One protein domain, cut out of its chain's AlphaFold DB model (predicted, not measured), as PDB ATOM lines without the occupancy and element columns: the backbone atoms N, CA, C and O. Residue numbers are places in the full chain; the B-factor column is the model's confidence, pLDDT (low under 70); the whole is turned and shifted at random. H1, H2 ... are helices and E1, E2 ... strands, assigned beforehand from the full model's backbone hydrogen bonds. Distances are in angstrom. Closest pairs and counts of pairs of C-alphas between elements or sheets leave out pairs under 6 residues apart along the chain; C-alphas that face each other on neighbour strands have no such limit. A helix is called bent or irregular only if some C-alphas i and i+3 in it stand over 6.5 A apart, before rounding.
ATOM      1  N   ALA A  22      -5.798  10.887 121.997       85.12
ATOM      2  CA  ALA A  22      -6.601  10.926 120.780       85.12
ATOM      3  C   ALA A  22      -7.634  12.057 120.852       85.12
ATOM      4  O   ALA A  22      -8.285  12.226 121.887       85.12
ATOM      5  N   ILE A  23      -7.818  12.794 119.754       86.25
ATOM      6  CA  ILE A  23      -8.964  13.701 119.564       86.25
ATOM      7  C   ILE A  23     -10.179  12.872 119.114       86.25
ATOM      8  O   ILE A  23     -10.034  11.872 118.409       86.25
ATOM      9  N   THR A  24     -11.385  13.240 119.549       83.31
ATOM     10  CA  THR A  24     -12.635  12.533 119.231       83.31
ATOM     11  C   THR A  24     -13.802  13.504 119.068       83.31
ATOM     12  O   THR A  24     -14.001  14.393 119.897       83.31
ATOM     13  N   GLY A  25     -14.589  13.315 118.001       80.44
ATOM     14  CA  GLY A  25     -15.833  14.046 117.741       80.44
ATOM     15  C   GLY A  25     -17.041  13.106 117.680       80.44
ATOM     16  O   GLY A  25     -17.075  12.205 116.844       80.44
ATOM     17  N   ASP A  26     -18.044  13.308 118.542       73.75
ATOM     18  CA  ASP A  26     -19.145  12.337 118.720       73.75
ATOM     19  C   ASP A  26     -20.186  12.370 117.582       73.75
ATOM     20  O   ASP A  26     -20.772  11.357 117.201       73.75
ATOM     21  N   THR A  27     -20.474  13.555 117.048       79.44
ATOM     22  CA  THR A  27     -21.346  13.755 115.879       79.44
ATOM     23  C   THR A  27     -20.820  14.971 115.140       79.44
ATOM     24  O   THR A  27     -20.669  16.029 115.757       79.44
ATOM     25  N   VAL A  28     -20.498  14.798 113.861       82.31
ATOM     26  CA  VAL A  28     -19.720  15.762 113.082       82.31
ATOM     27  C   VAL A  28     -20.357  15.916 111.710       82.31
ATOM     28  O   VAL A  28     -20.395  14.943 110.970       82.31
ATOM     29  N   GLN A  29     -20.844  17.107 111.376       86.12
ATOM     30  CA  GLN A  29     -21.528  17.389 110.111       86.12
ATOM     31  C   GLN A  29     -20.701  18.390 109.298       86.12
ATOM     32  O   GLN A  29     -20.458  19.514 109.744       86.12
ATOM     33  N   VAL A  30     -20.274  17.980 108.102       86.06
ATOM     34  CA  VAL A  30     -19.594  18.854 107.134       86.06
ATOM     35  C   VAL A  30     -20.646  19.618 106.338       86.06
ATOM     36  O   VAL A  30     -21.523  19.005 105.731       86.06
ATOM     37  N   TYR A  31     -20.533  20.939 106.298       87.50
ATOM     38  CA  TYR A  31     -21.333  21.824 105.461       87.50
ATOM     39  C   TYR A  31     -20.453  22.423 104.367       87.50
ATOM     40  O   TYR A  31     -19.384  22.972 104.649       87.50
ATOM     41  N   TYR A  32     -20.903  22.334 103.119       85.12
ATOM     42  CA  TYR A  32     -20.155  22.815 101.960       85.12
ATOM     43  C   TYR A  32     -21.069  23.506 100.954       85.12
ATOM     44  O   TYR A  32     -22.271  23.246 100.891       85.12
ATOM     45  N   TRP A  33     -20.481  24.365 100.130       82.69
ATOM     46  CA  TRP A  33     -21.178  25.032  99.038       82.69
ATOM     47  C   TRP A  33     -21.053  24.201  97.759       82.69
ATOM     48  O   TRP A  33     -19.928  23.916  97.339       82.69
ATOM     49  N   PRO A  34     -22.165  23.808  97.113       74.69
ATOM     50  CA  PRO A  34     -22.109  23.151  95.816       74.69
ATOM     51  C   PRO A  34     -21.411  24.027  94.759       74.69
ATOM     52  O   PRO A  34     -21.551  25.255  94.807       74.69
ATOM     53  N   PRO A  35     -20.753  23.437  93.741       64.75
ATOM     54  CA  PRO A  35     -20.168  24.193  92.625       64.75
ATOM     55  C   PRO A  35     -21.185  25.062  91.857       64.75
ATOM     56  O   PRO A  35     -20.815  26.026  91.198       64.75
ATOM     57  N   THR A  36     -22.477  24.731  91.952       60.88
ATOM     58  CA  THR A  36     -23.605  25.491  91.386       60.88
ATOM     59  C   THR A  36     -24.037  26.696  92.230       60.88
ATOM     60  O   THR A  36     -24.852  27.489  91.767       60.88
ATOM     61  N   THR A  37     -23.526  26.836  93.457       57.28
ATOM     62  CA  THR A  37     -23.862  27.921  94.400       57.28
ATOM     63  C   THR A  37     -22.645  28.790  94.725       57.28
ATOM     64  O   THR A  37     -22.790  30.001  94.855       57.28
ATOM     65  N   ALA A  38     -21.442  28.213  94.807       51.00
ATOM     66  CA  ALA A  38     -20.193  28.956  94.992       51.00
ATOM     67  C   ALA A  38     -19.473  29.209  93.655       51.00
ATOM     68  O   ALA A  38     -18.540  28.493  93.287       51.00
ATOM     69  N   THR A  39     -19.859  30.268  92.938       44.53
ATOM     70  CA  THR A  39     -19.170  30.715  91.713       44.53
ATOM     71  C   THR A  39     -17.892  31.510  92.012       44.53
ATOM     72  O   THR A  39     -17.756  32.685  91.675       44.53
ATOM     73  N   ALA A  40     -16.915  30.819  92.601       40.12
ATOM     74  CA  ALA A  40     -15.520  31.247  92.716       40.12
ATOM     75  C   ALA A  40     -14.611  30.193  92.053       40.12
ATOM     76  O   ALA A  40     -13.826  29.513  92.709       40.12
ATOM     77  N   VAL A  41     -14.784  29.999  90.740       36.53
ATOM     78  CA  VAL A  41     -14.066  28.974  89.969       36.53
ATOM     79  C   VAL A  41     -12.809  29.568  89.342       36.53
ATOM     80  O   VAL A  41     -12.883  30.204  88.291       36.53
ATOM     81  N   GLU A  42     -11.646  29.277  89.926       35.84
ATOM     82  CA  GLU A  42     -10.383  29.315  89.188       35.84
ATOM     83  C   GLU A  42      -9.972  27.879  88.826       35.84
ATOM     84  O   GLU A  42      -9.648  27.051  89.669       35.84
ATOM     85  N   ASN A  43     -10.037  27.571  87.528       33.53
ATOM     86  CA  ASN A  43      -9.473  26.369  86.908       33.53
ATOM     87  C   ASN A  43      -9.925  24.988  87.453       33.53
ATOM     88  O   ASN A  43      -9.175  24.017  87.383       33.53
ATOM     89  N   GLY A  44     -11.163  24.869  87.946       36.66
ATOM     90  CA  GLY A  44     -11.800  23.578  88.264       36.66
ATOM     91  C   GLY A  44     -11.469  22.984  89.638       36.66
ATOM     92  O   GLY A  44     -12.139  22.041  90.058       36.66
ATOM     93  N   THR A  45     -10.519  23.568  90.368       36.72
ATOM     94  CA  THR A  45     -10.255  23.259  91.779       36.72
ATOM     95  C   THR A  45     -10.924  24.329  92.637       36.72
ATOM     96  O   THR A  45     -10.688  25.516  92.440       36.72
ATOM     97  N   LEU A  46     -11.762  23.950  93.607       42.41
ATOM     98  CA  LEU A  46     -12.433  24.918  94.491       42.41
ATOM     99  C   LEU A  46     -11.506  25.366  95.637       42.41
ATOM    100  O   LEU A  46     -11.790  25.137  96.814       42.41
ATOM    101  N   THR A  47     -10.383  26.004  95.291       36.03
ATOM    102  CA  THR A  47      -9.427  26.610  96.235       36.03
ATOM    103  C   THR A  47      -9.994  27.910  96.797       36.03
ATOM    104  O   THR A  47      -9.811  28.985  96.229       36.03
ATOM    105  N   ALA A  48     -10.717  27.804  97.910       39.19
ATOM    106  CA  ALA A  48     -11.621  28.853  98.370       39.19
ATOM    107  C   ALA A  48     -11.250  29.443  99.746       39.19
ATOM    108  O   ALA A  48     -12.097  29.650 100.611       39.19
ATOM    109  N   SER A  49      -9.966  29.747  99.951       38.00
ATOM    110  CA  SER A  49      -9.524  30.521 101.117       38.00
ATOM    111  C   SER A  49     -10.096  31.942 101.074       38.00
ATOM    112  O   SER A  49      -9.835  32.692 100.129       38.00
ATOM    113  N   ALA A  50     -10.802  32.358 102.130       39.06
ATOM    114  CA  ALA A  50     -11.323  33.725 102.289       39.06
ATOM    115  C   ALA A  50     -10.218  34.802 102.171       39.06
ATOM    116  O   ALA A  50     -10.449  35.904 101.678       39.06
ATOM    117  N   SER A  51      -8.986  34.450 102.546       35.97
ATOM    118  CA  SER A  51      -7.785  35.275 102.399       35.97
ATOM    119  C   SER A  51      -7.264  35.421 100.959       35.97
ATOM    120  O   SER A  51      -6.432  36.293 100.727       35.97
ATOM    121  N   HIS A  52      -7.735  34.647  99.974       33.19
ATOM    122  CA  HIS A  52      -7.393  34.870  98.558       33.19
ATOM    123  C   HIS A  52      -8.372  35.825  97.861       33.19
ATOM    124  O   HIS A  52      -7.937  36.699  97.109       33.19
ATOM    125  N   ALA A  53      -9.669  35.733  98.179       38.12
ATOM    126  CA  ALA A  53     -10.706  36.621  97.642       38.12
ATOM    127  C   ALA A  53     -10.519  38.103  98.034       38.12
ATOM    128  O   ALA A  53     -11.026  38.987  97.352       38.12
ATOM    129  N   LEU A  54      -9.771  38.375  99.111       39.12
ATOM    130  CA  LEU A  54      -9.426  39.725  99.573       39.12
ATOM    131  C   LEU A  54      -8.108  40.279  98.996       39.12
ATOM    132  O   LEU A  54      -7.864  41.476  99.112       39.12
ATOM    133  N   ASN A  55      -7.250  39.438  98.403       34.88
ATOM    134  CA  ASN A  55      -5.903  39.839  97.967       34.88
ATOM    135  C   ASN A  55      -5.800  40.131  96.460       34.88
ATOM    136  O   ASN A  55      -5.026  41.001  96.062       34.88
ATOM    137  N   ASN A  56      -6.594  39.458  95.624       32.94
ATOM    138  CA  ASN A  56      -6.741  39.809  94.211       32.94
ATOM    139  C   ASN A  56      -8.051  40.581  94.013       32.94
ATOM    140  O   ASN A  56      -9.116  40.071  94.343       32.94
ATOM    141  N   GLY A  57      -7.982  41.779  93.419       33.34
ATOM    142  CA  GLY A  57      -9.139  42.636  93.103       33.34
ATOM    143  C   GLY A  57     -10.021  42.104  91.964       33.34
ATOM    144  O   GLY A  57     -10.241  42.791  90.966       33.34
ATOM    145  N   ALA A  58     -10.490  40.864  92.083       36.50
ATOM    146  CA  ALA A  58     -11.281  40.158  91.087       36.50
ATOM    147  C   ALA A  58     -12.745  40.639  91.098       36.50
ATOM    148  O   ALA A  58     -13.630  39.991  91.652       36.50
ATOM    149  N   LEU A  59     -13.001  41.760  90.417       32.81
ATOM    150  CA  LEU A  59     -14.311  42.423  90.247       32.81
ATOM    151  C   LEU A  59     -15.419  41.587  89.552       32.81
ATOM    152  O   LEU A  59     -16.456  42.130  89.191       32.81
ATOM    153  N   ASN A  60     -15.220  40.275  89.385       35.09
ATOM    154  CA  ASN A  60     -16.174  39.318  88.815       35.09
ATOM    155  C   ASN A  60     -16.593  38.210  89.806       35.09
ATOM    156  O   ASN A  60     -17.166  37.203  89.388       35.09
ATOM    157  N   ALA A  61     -16.336  38.368  91.110       41.47
ATOM    158  CA  ALA A  61     -16.962  37.515  92.119       41.47
ATOM    159  C   ALA A  61     -18.486  37.725  92.089       41.47
ATOM    160  O   ALA A  61     -18.982  38.802  92.423       41.47
ATOM    161  N   THR A  62     -19.241  36.703  91.674       45.00
ATOM    162  CA  THR A  62     -20.701  36.717  91.855       45.00
ATOM    163  C   THR A  62     -20.982  36.777  93.357       45.00
ATOM    164  O   THR A  62     -20.267  36.139  94.127       45.00
ATOM    165  N   GLY A  63     -21.957  37.592  93.769       56.69
ATOM    166  CA  GLY A  63     -22.095  38.026  95.163       56.69
ATOM    167  C   GLY A  63     -22.064  36.884  96.181       56.69
ATOM    168  O   GLY A  63     -22.687  35.846  95.965       56.69
ATOM    169  N   LEU A  64     -21.347  37.104  97.290       67.19
ATOM    170  CA  LEU A  64     -21.235  36.150  98.395       67.19
ATOM    171  C   LEU A  64     -22.631  35.677  98.827       67.19
ATOM    172  O   LEU A  64     -23.554  36.473  99.006       67.19
ATOM    173  N   VAL A  65     -22.777  34.371  98.996       70.44
ATOM    174  CA  VAL A  65     -24.039  33.716  99.334       70.44
ATOM    175  C   VAL A  65     -23.980  33.267 100.793       70.44
ATOM    176  O   VAL A  65     -22.931  32.822 101.260       70.44
ATOM    177  N   THR A  66     -25.083  33.394 101.530       82.44
ATOM    178  CA  THR A  66     -25.138  33.035 102.959       82.44
ATOM    179  C   THR A  66     -26.226  32.009 103.251       82.44
ATOM    180  O   THR A  66     -27.197  31.878 102.504       82.44
ATOM    181  N   ALA A  67     -26.040  31.234 104.318       82.81
ATOM    182  CA  ALA A  67     -26.971  30.206 104.771       82.81
ATOM    183  C   ALA A  67     -26.925  30.119 106.299       82.81
ATOM    184  O   ALA A  67     -25.847  30.143 106.888       82.81
ATOM    185  N   ILE A  68     -28.085  30.005 106.943       84.50
ATOM    186  CA  ILE A  68     -28.184  29.928 108.404       84.50
ATOM    187  C   ILE A  68     -28.212  28.456 108.829       84.50
ATOM    188  O   ILE A  68     -29.006  27.662 108.319       84.50
ATOM    189  N   VAL A  69     -27.340  28.089 109.769       82.69
ATOM    190  CA  VAL A  69     -27.230  26.744 110.342       82.69
ATOM    191  C   VAL A  69     -27.262  26.863 111.863       82.69
ATOM    192  O   VAL A  69     -26.265  27.198 112.495       82.69
ATOM    193  N   GLY A  70     -28.430  26.593 112.450       82.88
ATOM    194  CA  GLY A  70     -28.676  26.884 113.862       82.88
ATOM    195  C   GLY A  70     -28.717  28.394 114.087       82.88
ATOM    196  O   GLY A  70     -29.532  29.082 113.478       82.88
ATOM    197  N   ASP A  71     -27.829  28.886 114.939       77.62
ATOM    198  CA  ASP A  71     -27.568  30.301 115.219       77.62
ATOM    199  C   ASP A  71     -26.419  30.895 114.377       77.62
ATOM    200  O   ASP A  71     -26.211  32.109 114.386       77.62
ATOM    201  N   ALA A  72     -25.687  30.074 113.615       81.19
ATOM    202  CA  ALA A  72     -24.544  30.517 112.820       81.19
ATOM    203  C   ALA A  72     -24.926  30.893 111.378       81.19
ATOM    204  O   ALA A  72     -25.457  30.075 110.622       81.19
ATOM    205  N   THR A  73     -24.553  32.103 110.952       87.38
ATOM    206  CA  THR A  73     -24.533  32.486 109.532       87.38
ATOM    207  C   THR A  73     -23.253  31.969 108.883       87.38
ATOM    208  O   THR A  73     -22.152  32.415 109.210       87.38
ATOM    209  N   LEU A  74     -23.397  31.032 107.950       86.88
ATOM    210  CA  LEU A  74     -22.314  30.496 107.131       86.88
ATOM    211  C   LEU A  74     -22.237  31.271 105.811       86.88
ATOM    212  O   LEU A  74     -23.272  31.596 105.223       86.88
ATOM    213  N   THR A  75     -21.024  31.517 105.313       83.88
ATOM    214  CA  THR A  75     -20.776  32.354 104.126       83.88
ATOM    215  C   THR A  75     -19.963  31.599 103.079       83.88
ATOM    216  O   THR A  75     -18.954  30.963 103.393       83.88
ATOM    217  N   SER A  76     -20.382  31.676 101.816       79.25
ATOM    218  CA  SER A  76     -19.632  31.125 100.686       79.25
ATOM    219  C   SER A  76     -18.291  31.843 100.520       79.25
ATOM    220  O   SER A  76     -18.265  33.064 100.670       79.25
ATOM    221  N   PRO A  77     -17.203  31.165 100.122       74.94
ATOM    222  CA  PRO A  77     -17.134  29.769  99.677       74.94
ATOM    223  C   PRO A  77     -16.610  28.786 100.749       74.94
ATOM    224  O   PRO A  77     -16.277  27.648 100.423       74.94
ATOM    225  N   THR A  78     -16.525  29.215 102.011       82.31
ATOM    226  CA  THR A  78     -15.909  28.479 103.129       82.31
ATOM    227  C   THR A  78     -16.606  27.146 103.427       82.31
ATOM    228  O   THR A  78     -17.832  27.093 103.534       82.31
ATOM    229  N   ILE A  79     -15.826  26.075 103.616       84.12
ATOM    230  CA  ILE A  79     -16.300  24.803 104.186       84.12
ATOM    231  C   ILE A  79     -16.341  24.924 105.713       84.12
ATOM    232  O   ILE A  79     -15.414  25.459 106.322       84.12
ATOM    233  N   TYR A  80     -17.386  24.386 106.337       87.56
ATOM    234  CA  TYR A  80     -17.549  24.380 107.791       87.56
ATOM    235  C   TYR A  80     -17.739  22.957 108.313       87.56
ATOM    236  O   TYR A  80     -18.451  22.160 107.705       87.56
ATOM    237  N   ILE A  81     -17.168  22.647 109.475       87.62
ATOM    238  CA  ILE A  81     -17.401  21.382 110.176       87.62
ATOM    239  C   ILE A  81     -18.038  21.676 111.538       87.62
ATOM    240  O   ILE A  81     -17.449  22.357 112.374       87.62
ATOM    241  N   SER A  82     -19.251  21.171 111.761       88.38
ATOM    242  CA  SER A  82     -19.961  21.281 113.040       88.38
ATOM    243  C   SER A  82     -19.737  20.048 113.897       88.38
ATOM    244  O   SER A  82     -19.994  18.937 113.441       88.38
ATOM    245  N   TYR A  83     -19.317  20.243 115.146       86.69
ATOM    246  CA  TYR A  83     -19.111  19.202 116.146       86.69
ATOM    247  C   TYR A  83     -20.131  19.345 117.278       86.69
ATOM    248  O   TYR A  83     -20.100  20.312 118.042       86.69
ATOM    249  N   LYS A  84     -20.998  18.344 117.462       85.56
ATOM    250  CA  LYS A  84     -21.927  18.282 118.608       85.56
ATOM    251  C   LYS A  84     -21.179  18.242 119.945       85.56
ATOM    252  O   LYS A  84     -21.583  18.888 120.905       85.56
ATOM    253  N   SER A  85     -20.100  17.468 119.992       85.56
ATOM    254  CA  SER A  85     -19.195  17.303 121.129       85.56
ATOM    255  C   SER A  85     -17.832  16.897 120.577       85.56
ATOM    256  O   SER A  85     -17.758  16.060 119.671       85.56
ATOM    257  N   LEU A  86     -16.784  17.545 121.081       88.12
ATOM    258  CA  LEU A  86     -15.403  17.443 120.621       88.12
ATOM    259  C   LEU A  86     -14.473  17.552 121.834       88.12
ATOM    260  O   LEU A  86     -14.559  18.506 122.609       88.12
ATOM    261  N   TYR A  87     -13.609  16.564 122.028       88.44
ATOM    262  CA  TYR A  87     -12.692  16.480 123.168       88.44
ATOM    263  C   TYR A  87     -11.475  15.636 122.796       88.44
ATOM    264  O   TYR A  87     -11.528  14.850 121.851       88.44
ATOM    265  N   ALA A  88     -10.396  15.746 123.569       90.00
ATOM    266  CA  ALA A  88      -9.285  14.806 123.494       90.00
ATOM    267  C   ALA A  88      -9.154  14.000 124.791       90.00
ATOM    268  O   ALA A  88      -9.572  14.437 125.865       90.00
ATOM    269  N   SER A  89      -8.603  12.792 124.716       87.81
ATOM    270  CA  SER A  89      -8.393  11.940 125.893       87.81
ATOM    271  C   SER A  89      -7.241  10.963 125.702       87.81
ATOM    272  O   SER A  89      -6.906  10.583 124.584       87.81
ATOM    273  N   ASN A  90      -6.630  10.551 126.808       86.38
ATOM    274  CA  ASN A  90      -5.657   9.464 126.863       86.38
ATOM    275  C   ASN A  90      -6.183   8.339 127.776       86.38
ATOM    276  O   ASN A  90      -7.263   8.448 128.357       86.38
ATOM    277  N   SER A  91      -5.418   7.259 127.959       83.25
ATOM    278  CA  SER A  91      -5.838   6.113 128.793       83.25
ATOM    279  C   SER A  91      -5.917   6.386 130.310       83.25
ATOM    280  O   SER A  91      -6.046   5.438 131.083       83.25
ATOM    281  N   CYS A  92      -5.772   7.638 130.747       83.81
ATOM    282  CA  CYS A  92      -5.774   8.064 132.145       83.81
ATOM    283  C   CYS A  92      -6.796   9.180 132.433       83.81
ATOM    284  O   CYS A  92      -7.342   9.217 133.533       83.81
ATOM    285  N   HIS A  93      -7.010  10.115 131.499       83.75
ATOM    286  CA  HIS A  93      -7.865  11.296 131.674       83.75
ATOM    287  C   HIS A  93      -8.207  11.985 130.338       83.75
ATOM    288  O   HIS A  93      -7.570  11.754 129.307       83.75
ATOM    289  N   GLN A  94      -9.196  12.885 130.376       88.56
ATOM    290  CA  GLN A  94      -9.421  13.884 129.328       88.56
ATOM    291  C   GLN A  94      -8.207  14.824 129.223       88.56
ATOM    292  O   GLN A  94      -7.626  15.204 130.240       88.56
ATOM    293  N   VAL A  95      -7.833  15.197 128.001       89.56
ATOM    294  CA  VAL A  95      -6.750  16.141 127.701       89.56
ATOM    295  C   VAL A  95      -7.367  17.403 127.107       89.56
ATOM    296  O   VAL A  95      -8.148  17.324 126.162       89.56
ATOM    297  N   GLY A  96      -7.021  18.564 127.664       90.25
ATOM    298  CA  GLY A  96      -7.663  19.828 127.305       90.25
ATOM    299  C   GLY A  96      -9.149  19.886 127.682       90.25
ATOM    300  O   GLY A  96      -9.670  19.042 128.423       90.25
ATOM    301  N   GLN A  97      -9.843  20.899 127.180       90.81
ATOM    302  CA  GLN A  97     -11.272  21.103 127.422       90.81
ATOM    303  C   GLN A  97     -12.157  20.181 126.562       90.81
ATOM    304  O   GLN A  97     -11.680  19.366 125.770       90.81
ATOM    305  N   ARG A  98     -13.478  20.281 126.755       91.44
ATOM    306  CA  ARG A  98     -14.487  19.719 125.852       91.44
ATOM    307  C   ARG A  98     -15.278  20.870 125.249       91.44
ATOM    308  O   ARG A  98     -15.836  21.686 125.975       91.44
ATOM    309  N   TYR A  99     -15.366  20.866 123.932       90.12
ATOM    310  CA  TYR A  99     -16.136  21.800 123.130       90.12
ATOM    311  C   TYR A  99     -17.451  21.115 122.732       90.12
ATOM    312  O   TYR A  99     -17.547  19.883 122.688       90.12
ATOM    313  N   SER A 100     -18.514  21.881 122.517       90.12
ATOM    314  CA  SER A 100     -19.847  21.354 122.195       90.12
ATOM    315  C   SER A 100     -20.592  22.322 121.286       90.12
ATOM    316  O   SER A 100     -20.382  23.530 121.376       90.12
ATOM    317  N   ASN A 101     -21.436  21.788 120.400       86.69
ATOM    318  CA  ASN A 101     -22.168  22.532 119.364       86.69
ATOM    319  C   ASN A 101     -21.285  23.546 118.598       86.69
ATOM    320  O   ASN A 101     -21.694  24.668 118.324       86.69
ATOM    321  N   THR A 102     -20.038  23.173 118.308       87.25
ATOM    322  CA  THR A 102     -18.996  24.082 117.813       87.25
ATOM    323  C   THR A 102     -18.860  23.957 116.299       87.25
ATOM    324  O   THR A 102     -18.542  22.877 115.805       87.25
ATOM    325  N   ILE A 103     -19.079  25.050 115.563       90.06
ATOM    326  CA  ILE A 103     -18.900  25.102 114.105       90.06
ATOM    327  C   ILE A 103     -17.555  25.750 113.779       90.06
ATOM    328  O   ILE A 103     -17.283  26.874 114.196       90.06
ATOM    329  N   ILE A 104     -16.720  25.031 113.032       88.12
ATOM    330  CA  ILE A 104     -15.336  25.400 112.732       88.12
ATOM    331  C   ILE A 104     -15.220  25.655 111.222       88.12
ATOM    332  O   ILE A 104     -15.453  24.725 110.444       88.12
ATOM    333  N   PRO A 105     -14.906  26.886 110.774       89.00
ATOM    334  CA  PRO A 105     -14.561  27.152 109.380       89.00
ATOM    335  C   PRO A 105     -13.175  26.584 109.062       89.00
ATOM    336  O   PRO A 105     -12.249  26.742 109.859       89.00
ATOM    337  N   LEU A 106     -13.015  25.981 107.885       81.94
ATOM    338  CA  LEU A 106     -11.695  25.607 107.371       81.94
ATOM    339  C   LEU A 106     -11.029  26.811 106.693       81.94
ATOM    340  O   LEU A 106     -11.673  27.557 105.949       81.94
ATOM    341  N   ALA A 107      -9.733  26.997 106.929       75.00
ATOM    342  CA  ALA A 107      -8.944  28.075 106.337       75.00
ATOM    343  C   ALA A 107      -8.623  27.815 104.852       75.00
ATOM    344  O   ALA A 107      -8.483  28.763 104.062       75.00
ATOM    345  N   LYS A 108      -8.517  26.540 104.459       71.00
ATOM    346  CA  LYS A 108      -8.415  26.099 103.062       71.00
ATOM    347  C   LYS A 108      -9.248  24.839 102.850       71.00
ATOM    348  O   LYS A 108      -9.318  23.968 103.709       71.00
ATOM    349  N   ASN A 109      -9.800  24.696 101.650       64.44
ATOM    350  CA  ASN A 109     -10.553  23.496 101.288       64.44
ATOM    351  C   ASN A 109      -9.643  22.263 101.130       64.44
ATOM    352  O   ASN A 109     -10.102  21.144 101.338       64.44
ATOM    353  N   ASP A 110      -8.350  22.464 100.851       68.00
ATOM    354  CA  ASP A 110      -7.347  21.393 100.830       68.00
ATOM    355  C   ASP A 110      -7.148  20.729 102.201       68.00
ATOM    356  O   ASP A 110      -6.676  19.594 102.255       68.00
ATOM    357  N   ASP A 111      -7.500  21.404 103.299       69.12
ATOM    358  CA  ASP A 111      -7.341  20.886 104.662       69.12
ATOM    359  C   ASP A 111      -8.475  19.883 105.027       69.12
ATOM    360  O   ASP A 111      -8.405  19.195 106.046       69.12
ATOM    361  N   LEU A 112      -9.490  19.711 104.158       77.44
ATOM    362  CA  LEU A 112     -10.501  18.651 104.253       77.44
ATOM    363  C   LEU A 112      -9.984  17.341 103.623       77.44
ATOM    364  O   LEU A 112      -9.959  17.190 102.399       77.44
ATOM    365  N   LYS A 113      -9.610  16.361 104.454       80.62
ATOM    366  CA  LYS A 113      -9.240  15.002 104.007       80.62
ATOM    367  C   LYS A 113     -10.273  13.961 104.426       80.62
ATOM    368  O   LYS A 113     -10.896  14.067 105.483       80.62
ATOM    369  N   ALA A 193     -10.714  13.349 108.324       81.38
ATOM    370  CA  ALA A 193      -9.514  13.592 109.125       81.38
ATOM    371  C   ALA A 193      -9.736  14.803 110.036       81.38
ATOM    372  O   ALA A 193     -10.380  15.763 109.620       81.38
ATOM    373  N   ILE A 194      -9.198  14.796 111.257       81.50
ATOM    374  CA  ILE A 194      -9.281  15.952 112.157       81.50
ATOM    375  C   ILE A 194      -8.364  17.073 111.622       81.50
ATOM    376  O   ILE A 194      -7.145  16.896 111.668       81.50
ATOM    377  N   PRO A 195      -8.894  18.217 111.131       81.56
ATOM    378  CA  PRO A 195      -8.065  19.264 110.533       81.56
ATOM    379  C   PRO A 195      -7.199  19.991 111.564       81.56
ATOM    380  O   PRO A 195      -7.458  19.953 112.773       81.56
ATOM    381  N   THR A 196      -6.195  20.723 111.084       83.19
ATOM    382  CA  THR A 196      -5.301  21.541 111.920       83.19
ATOM    383  C   THR A 196      -6.058  22.509 112.825       83.19
ATOM    384  O   THR A 196      -5.769  22.596 114.014       83.19
ATOM    385  N   GLU A 197      -7.093  23.152 112.296       85.19
ATOM    386  CA  GLU A 197      -7.942  24.127 112.976       85.19
ATOM    387  C   GLU A 197      -8.702  23.525 114.163       85.19
ATOM    388  O   GLU A 197      -9.021  24.245 115.103       85.19
ATOM    389  N   VAL A 198      -8.957  22.211 114.151       85.69
ATOM    390  CA  VAL A 198      -9.543  21.490 115.289       85.69
ATOM    391  C   VAL A 198      -8.491  21.237 116.361       85.69
ATOM    392  O   VAL A 198      -8.742  21.510 117.530       85.69
ATOM    393  N   ARG A 199      -7.310  20.728 115.985       85.38
ATOM    394  CA  ARG A 199      -6.226  20.456 116.945       85.38
ATOM    395  C   ARG A 199      -5.739  21.739 117.623       85.38
ATOM    396  O   ARG A 199      -5.411  21.716 118.803       85.38
ATOM    397  N   ASP A 200      -5.718  22.844 116.891       88.25
ATOM    398  CA  ASP A 200      -5.175  24.113 117.362       88.25
ATOM    399  C   ASP A 200      -6.201  24.936 118.199       88.25
ATOM    400  O   ASP A 200      -5.875  26.037 118.648       88.25
ATOM    401  N   LEU A 201      -7.409  24.400 118.478       88.31
ATOM    402  CA  LEU A 201      -8.392  24.984 119.419       88.31
ATOM    403  C   LEU A 201      -7.918  24.992 120.882       88.31
ATOM    404  O   LEU A 201      -8.246  25.920 121.625       88.31
ATOM    405  N   ASP A 202      -7.189  23.955 121.299       91.06
ATOM    406  CA  ASP A 202      -6.662  23.797 122.656       91.06
ATOM    407  C   ASP A 202      -5.169  23.424 122.582       91.06
ATOM    408  O   ASP A 202      -4.827  22.357 122.066       91.06
ATOM    409  N   PRO A 203      -4.247  24.246 123.123       90.69
ATOM    410  CA  PRO A 203      -2.818  23.937 123.137       90.69
ATOM    411  C   PRO A 203      -2.451  22.585 123.775       90.69
ATOM    412  O   PRO A 203      -1.406  22.023 123.438       90.69
ATOM    413  N   ALA A 204      -3.285  22.024 124.659       89.06
ATOM    414  CA  ALA A 204      -3.077  20.683 125.209       89.06
ATOM    415  C   ALA A 204      -3.203  19.577 124.140       89.06
ATOM    416  O   ALA A 204      -2.561  18.527 124.254       89.06
ATOM    417  N   TRP A 205      -3.983  19.814 123.080       89.44
ATOM    418  CA  TRP A 205      -4.206  18.859 121.991       89.44
ATOM    419  C   TRP A 205      -3.049  18.787 120.987       89.44
ATOM    420  O   TRP A 205      -2.985  17.838 120.208       89.44
ATOM    421  N   ALA A 206      -2.082  19.708 121.041       85.56
ATOM    422  CA  ALA A 206      -0.913  19.713 120.153       85.56
ATOM    423  C   ALA A 206      -0.059  18.426 120.231       85.56
ATOM    424  O   ALA A 206       0.675  18.112 119.295       85.56
ATOM    425  N   SER A 207      -0.159  17.676 121.338       80.69
ATOM    426  CA  SER A 207       0.515  16.382 121.549       80.69
ATOM    427  C   SER A 207      -0.367  15.151 121.282       80.69
ATOM    428  O   SER A 207       0.110  14.019 121.375       80.69
ATOM    429  N   CYS A 208      -1.648  15.353 120.965       83.56
ATOM    430  CA  CYS A 208      -2.585  14.281 120.664       83.56
ATOM    431  C   CYS A 208      -2.454  13.848 119.199       83.56
ATOM    432  O   CYS A 208      -2.301  14.676 118.299       83.56
ATOM    433  N   THR A 209      -2.564  12.546 118.939       75.56
ATOM    434  CA  THR A 209      -2.824  12.056 117.589       75.56
ATOM    435  C   THR A 209      -4.188  12.574 117.141       75.56
ATOM    436  O   THR A 209      -5.167  12.501 117.889       75.56
ATOM    437  N   ALA A 210      -4.265  13.049 115.898       62.44
ATOM    438  CA  ALA A 210      -5.480  13.523 115.225       62.44
ATOM    439  C   ALA A 210      -6.486  12.384 114.920       62.44
ATOM    440  O   ALA A 210      -7.231  12.429 113.946       62.44
ATOM    441  N   TRP A 211      -6.448  11.313 115.719       62.09
ATOM    442  CA  TRP A 211      -6.874   9.977 115.344       62.09
ATOM    443  C   TRP A 211      -7.400   9.169 116.533       62.09
ATOM    444  O   TRP A 211      -6.756   9.167 117.579       62.09
ATOM    445  N   TYR A 212      -8.515   8.457 116.306       51.59
ATOM    446  CA  TYR A 212      -8.940   7.132 116.822       51.59
ATOM    447  C   TYR A 212     -10.464   7.003 117.020       51.59
ATOM    448  O   TYR A 212     -10.947   5.879 117.164       51.59
ATOM    449  N   GLY A 213     -11.241   8.091 116.944       48.69
ATOM    450  CA  GLY A 213     -12.706   8.023 117.028       48.69
ATOM    451  C   GLY A 213     -13.435   9.236 116.442       48.69
ATOM    452  O   GLY A 213     -13.045  10.376 116.669       48.69
ATOM    453  N   GLY A 214     -14.535   8.979 115.728       49.75
ATOM    454  CA  GLY A 214     -15.341  10.005 115.055       49.75
ATOM    455  C   GLY A 214     -14.853  10.317 113.628       49.75
ATOM    456  O   GLY A 214     -13.657  10.327 113.377       49.75
ATOM    457  N   ALA A 215     -15.721  10.547 112.643       53.44
ATOM    458  CA  ALA A 215     -17.182  10.427 112.646       53.44
ATOM    459  C   ALA A 215     -17.709  10.097 111.236       53.44
ATOM    460  O   ALA A 215     -17.009  10.294 110.248       53.44
ATOM    461  N   TYR A 216     -18.926   9.545 111.160       59.50
ATOM    462  CA  TYR A 216     -19.448   8.826 109.986       59.50
ATOM    463  C   TYR A 216     -20.732   9.493 109.444       59.50
ATOM    464  O   TYR A 216     -21.849   8.982 109.613       59.50
ATOM    465  N   ASP A 217     -20.598  10.664 108.820       62.19
ATOM    466  CA  ASP A 217     -21.727  11.551 108.491       62.19
ATOM    467  C   ASP A 217     -21.718  12.032 107.028       62.19
ATOM    468  O   ASP A 217     -20.635  12.147 106.454       62.19
ATOM    469  N   PRO A 218     -22.885  12.246 106.380       70.38
ATOM    470  CA  PRO A 218     -22.934  12.586 104.972       70.38
ATOM    471  C   PRO A 218     -22.824  14.107 104.832       70.38
ATOM    472  O   PRO A 218     -23.650  14.820 105.414       70.38
ATOM    473  N   PRO A 219     -21.827  14.630 104.097       81.00
ATOM    474  CA  PRO A 219     -21.668  16.065 103.922       81.00
ATOM    475  C   PRO A 219     -22.933  16.709 103.357       81.00
ATOM    476  O   PRO A 219     -23.550  16.198 102.422       81.00
ATOM    477  N   LYS A 220     -23.322  17.848 103.926       85.81
ATOM    478  CA  LYS A 220     -24.562  18.541 103.596       85.81
ATOM    479  C   LYS A 220     -24.301  19.761 102.722       85.81
ATOM    480  O   LYS A 220     -23.682  20.737 103.151       85.81
ATOM    481  N   ALA A 221     -24.850  19.711 101.514       84.31
ATOM    482  CA  ALA A 221     -24.924  20.845 100.609       84.31
ATOM    483  C   ALA A 221     -25.694  22.009 101.257       84.31
ATOM    484  O   ALA A 221     -26.851  21.858 101.667       84.31
ATOM    485  N   LEU A 222     -25.062  23.178 101.319       83.81
ATOM    486  CA  LEU A 222     -25.707  24.435 101.678       83.81
ATOM    487  C   LEU A 222     -26.455  24.994 100.466       83.81
ATOM    488  O   LEU A 222     -25.887  25.159  99.388       83.81
ATOM    489  N   GLN A 223     -27.732  25.317 100.664       78.75
ATOM    490  CA  GLN A 223     -28.507  26.137  99.737       78.75
ATOM    491  C   GLN A 223     -28.445  27.573 100.250       78.75
ATOM    492  O   GLN A 223     -28.849  27.843 101.379       78.75
ATOM    493  N   GLY A 224     -27.874  28.467  99.451       64.62
ATOM    494  CA  GLY A 224     -27.621  29.840  99.863       64.62
ATOM    495  C   GLY A 224     -28.691  30.825  99.408       64.62
ATOM    496  O   GLY A 224     -29.217  30.712  98.301       64.62
ATOM    497  N   ALA A 225     -28.947  31.832 100.239       54.88
ATOM    498  CA  ALA A 225     -29.623  33.061  99.846       54.88
ATOM    499  C   ALA A 225     -28.580  34.126  99.466       54.88
ATOM    500  O   ALA A 225     -27.567  34.293 100.154       54.88
ATOM    501  N   THR A 226     -28.820  34.846  98.368       51.25
ATOM    502  CA  THR A 226     -27.971  35.959  97.921       51.25
ATOM    503  C   THR A 226     -27.839  36.988  99.039       51.25
ATOM    504  O   THR A 226     -28.855  37.527  99.480       51.25
ATOM    505  N   ALA A 227     -26.618  37.284  99.496       46.78
ATOM    506  CA  ALA A 227     -26.438  38.362 100.462       46.78
ATOM    507  C   ALA A 227     -26.834  39.697  99.813       46.78
ATOM    508  O   ALA A 227     -26.418  40.005  98.693       46.78
ATOM    509  N   VAL A 228     -27.646  40.489 100.514       36.41
ATOM    510  CA  VAL A 228     -27.984  41.846 100.073       36.41
ATOM    511  C   VAL A 228     -26.701  42.674 100.084       36.41
ATOM    512  O   VAL A 228     -25.984  42.700 101.082       36.41
TER     513      VAL A 228
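AT A GLANCE: This is residues 22 to 113 and 193 to 228 of the 833 residues of an uncharacterized protein of Hortaea werneckii (UniProt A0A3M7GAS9). A long two-stranded hairpin, E5 and E6, folds over sharply near its middle into an arch, with E2 beside E5 on one limb and E1, then E7, beside it on the other, and the short helices H2 and H3 sit in the angle of the bend. At one end of this arch is a second, small hairpin, E3 and E4; a long loop with the little helix H1 reaches out beyond it, where residues 54 to 59 stick out, and the last stretch ties the two sheets together by short pairings with E2 and E3. The printed part has 128 residues with three named helices and seven named strands; along the chain come E1 and E2, then H1, then the four strands from E3 to E6, then H2 and H3, and last E7; the larger sheet is branched and mixed, with E1 and E7 parallel and the pairs E1 and E5, E2 and E5, and E5 and E6 antiparallel, and the small sheet of E3 and E4 is antiparallel. The class is mixed, helices and strands, though under half of the residues, 58 of 128, are in named elements. The whole is compact, with a radius of gyration of the C-alphas of 16.2 A, yet only just elongated, spanning 54 by 27 by 22 A.

HOW THE PARTS SIT: E1, residues 22 to 25, runs on into E2, residues 28 to 32, across a break of 2 residues, at 67 degrees. Both lie on one side of E5, residues 80 to 89, which bends by 78 degrees at residue 84. E1 is antiparallel to E5 at 139 degrees, with N 24 and O 87 2.8 A apart, within hydrogen-bond range. E2 is antiparallel to E5 at 153 degrees, with N 31 and O 80 at 2.8 A. The helix H1, residues 50 to 53, is not on the branched sheet. E3, residues 65 to 69, and E4, residues 72 to 75, form a hairpin, antiparallel at 156 degrees, with N 67 and O 74 at 2.9 A. The closest C-alphas of E4 and E5 are those of Leu 74 and Tyr 80, 7.8 A apart. E6, residues 94 to 105, lies on the other side of E5, forms a hairpin with it at 178 degrees and bends by 89 degrees at residue 101; N 83 and O 102 are 2.8 A apart and N 99 and O 86 also 2.8 A. H2, residues 196 to 199, is on the branched sheet but only just at the sheet's level, with a height of 3.9 A. H3, residues 203 to 207, has a height of 8.0 A over the sheet and lies only just over E5, with 3 of its 5 C-alphas falling there; its closest C-alphas with E6 are Ala 204 and Gly 96, 5.1 A. H2 and H3 are close but not clearly touching, with Arg 199 and Trp 205 closest at 5.7 A between C-alphas. E7, residues 209 to 213, is parallel to E1 at 51 degrees, with N 23 and O 209 at 3.3 A. H1 and H2 are too short for an O i to N i+4 pair; H3 has 0 of 1 within range, and 1 of 2 O i to N i+3 pairs.

IN THESE COORDINATES: E1 begins at C-alpha 22, (-6.601, 10.926, 120.780), and is 10.2 A long; E2 is 13.2 A and E3 13.4 A. E5 is 23.8 A long, and E6, the longest strand by residues, is 24.5 A and ends at C-alpha 105, (-14.561, 27.152, 109.380). H3 is only just irregular, with C-alphas 204 and 207 6.7 A apart. E7 ends at C-alpha 213, (-12.706, 8.023, 117.028).

THE WHOLE: The two C-alphas farthest apart, those of Leu 59 and Cys 92, are 54.9 A from each other. Residues 114 to 192 are not printed, and C-alphas 113 and 193 are 5.3 A apart across the cut. The links E2 to H1 and H1 to E3 are long. Mean pLDDT of the printed part is 70.8; residues 35 to 64, 109 to 111, 210 to 217 and 224 to 228 are under 70.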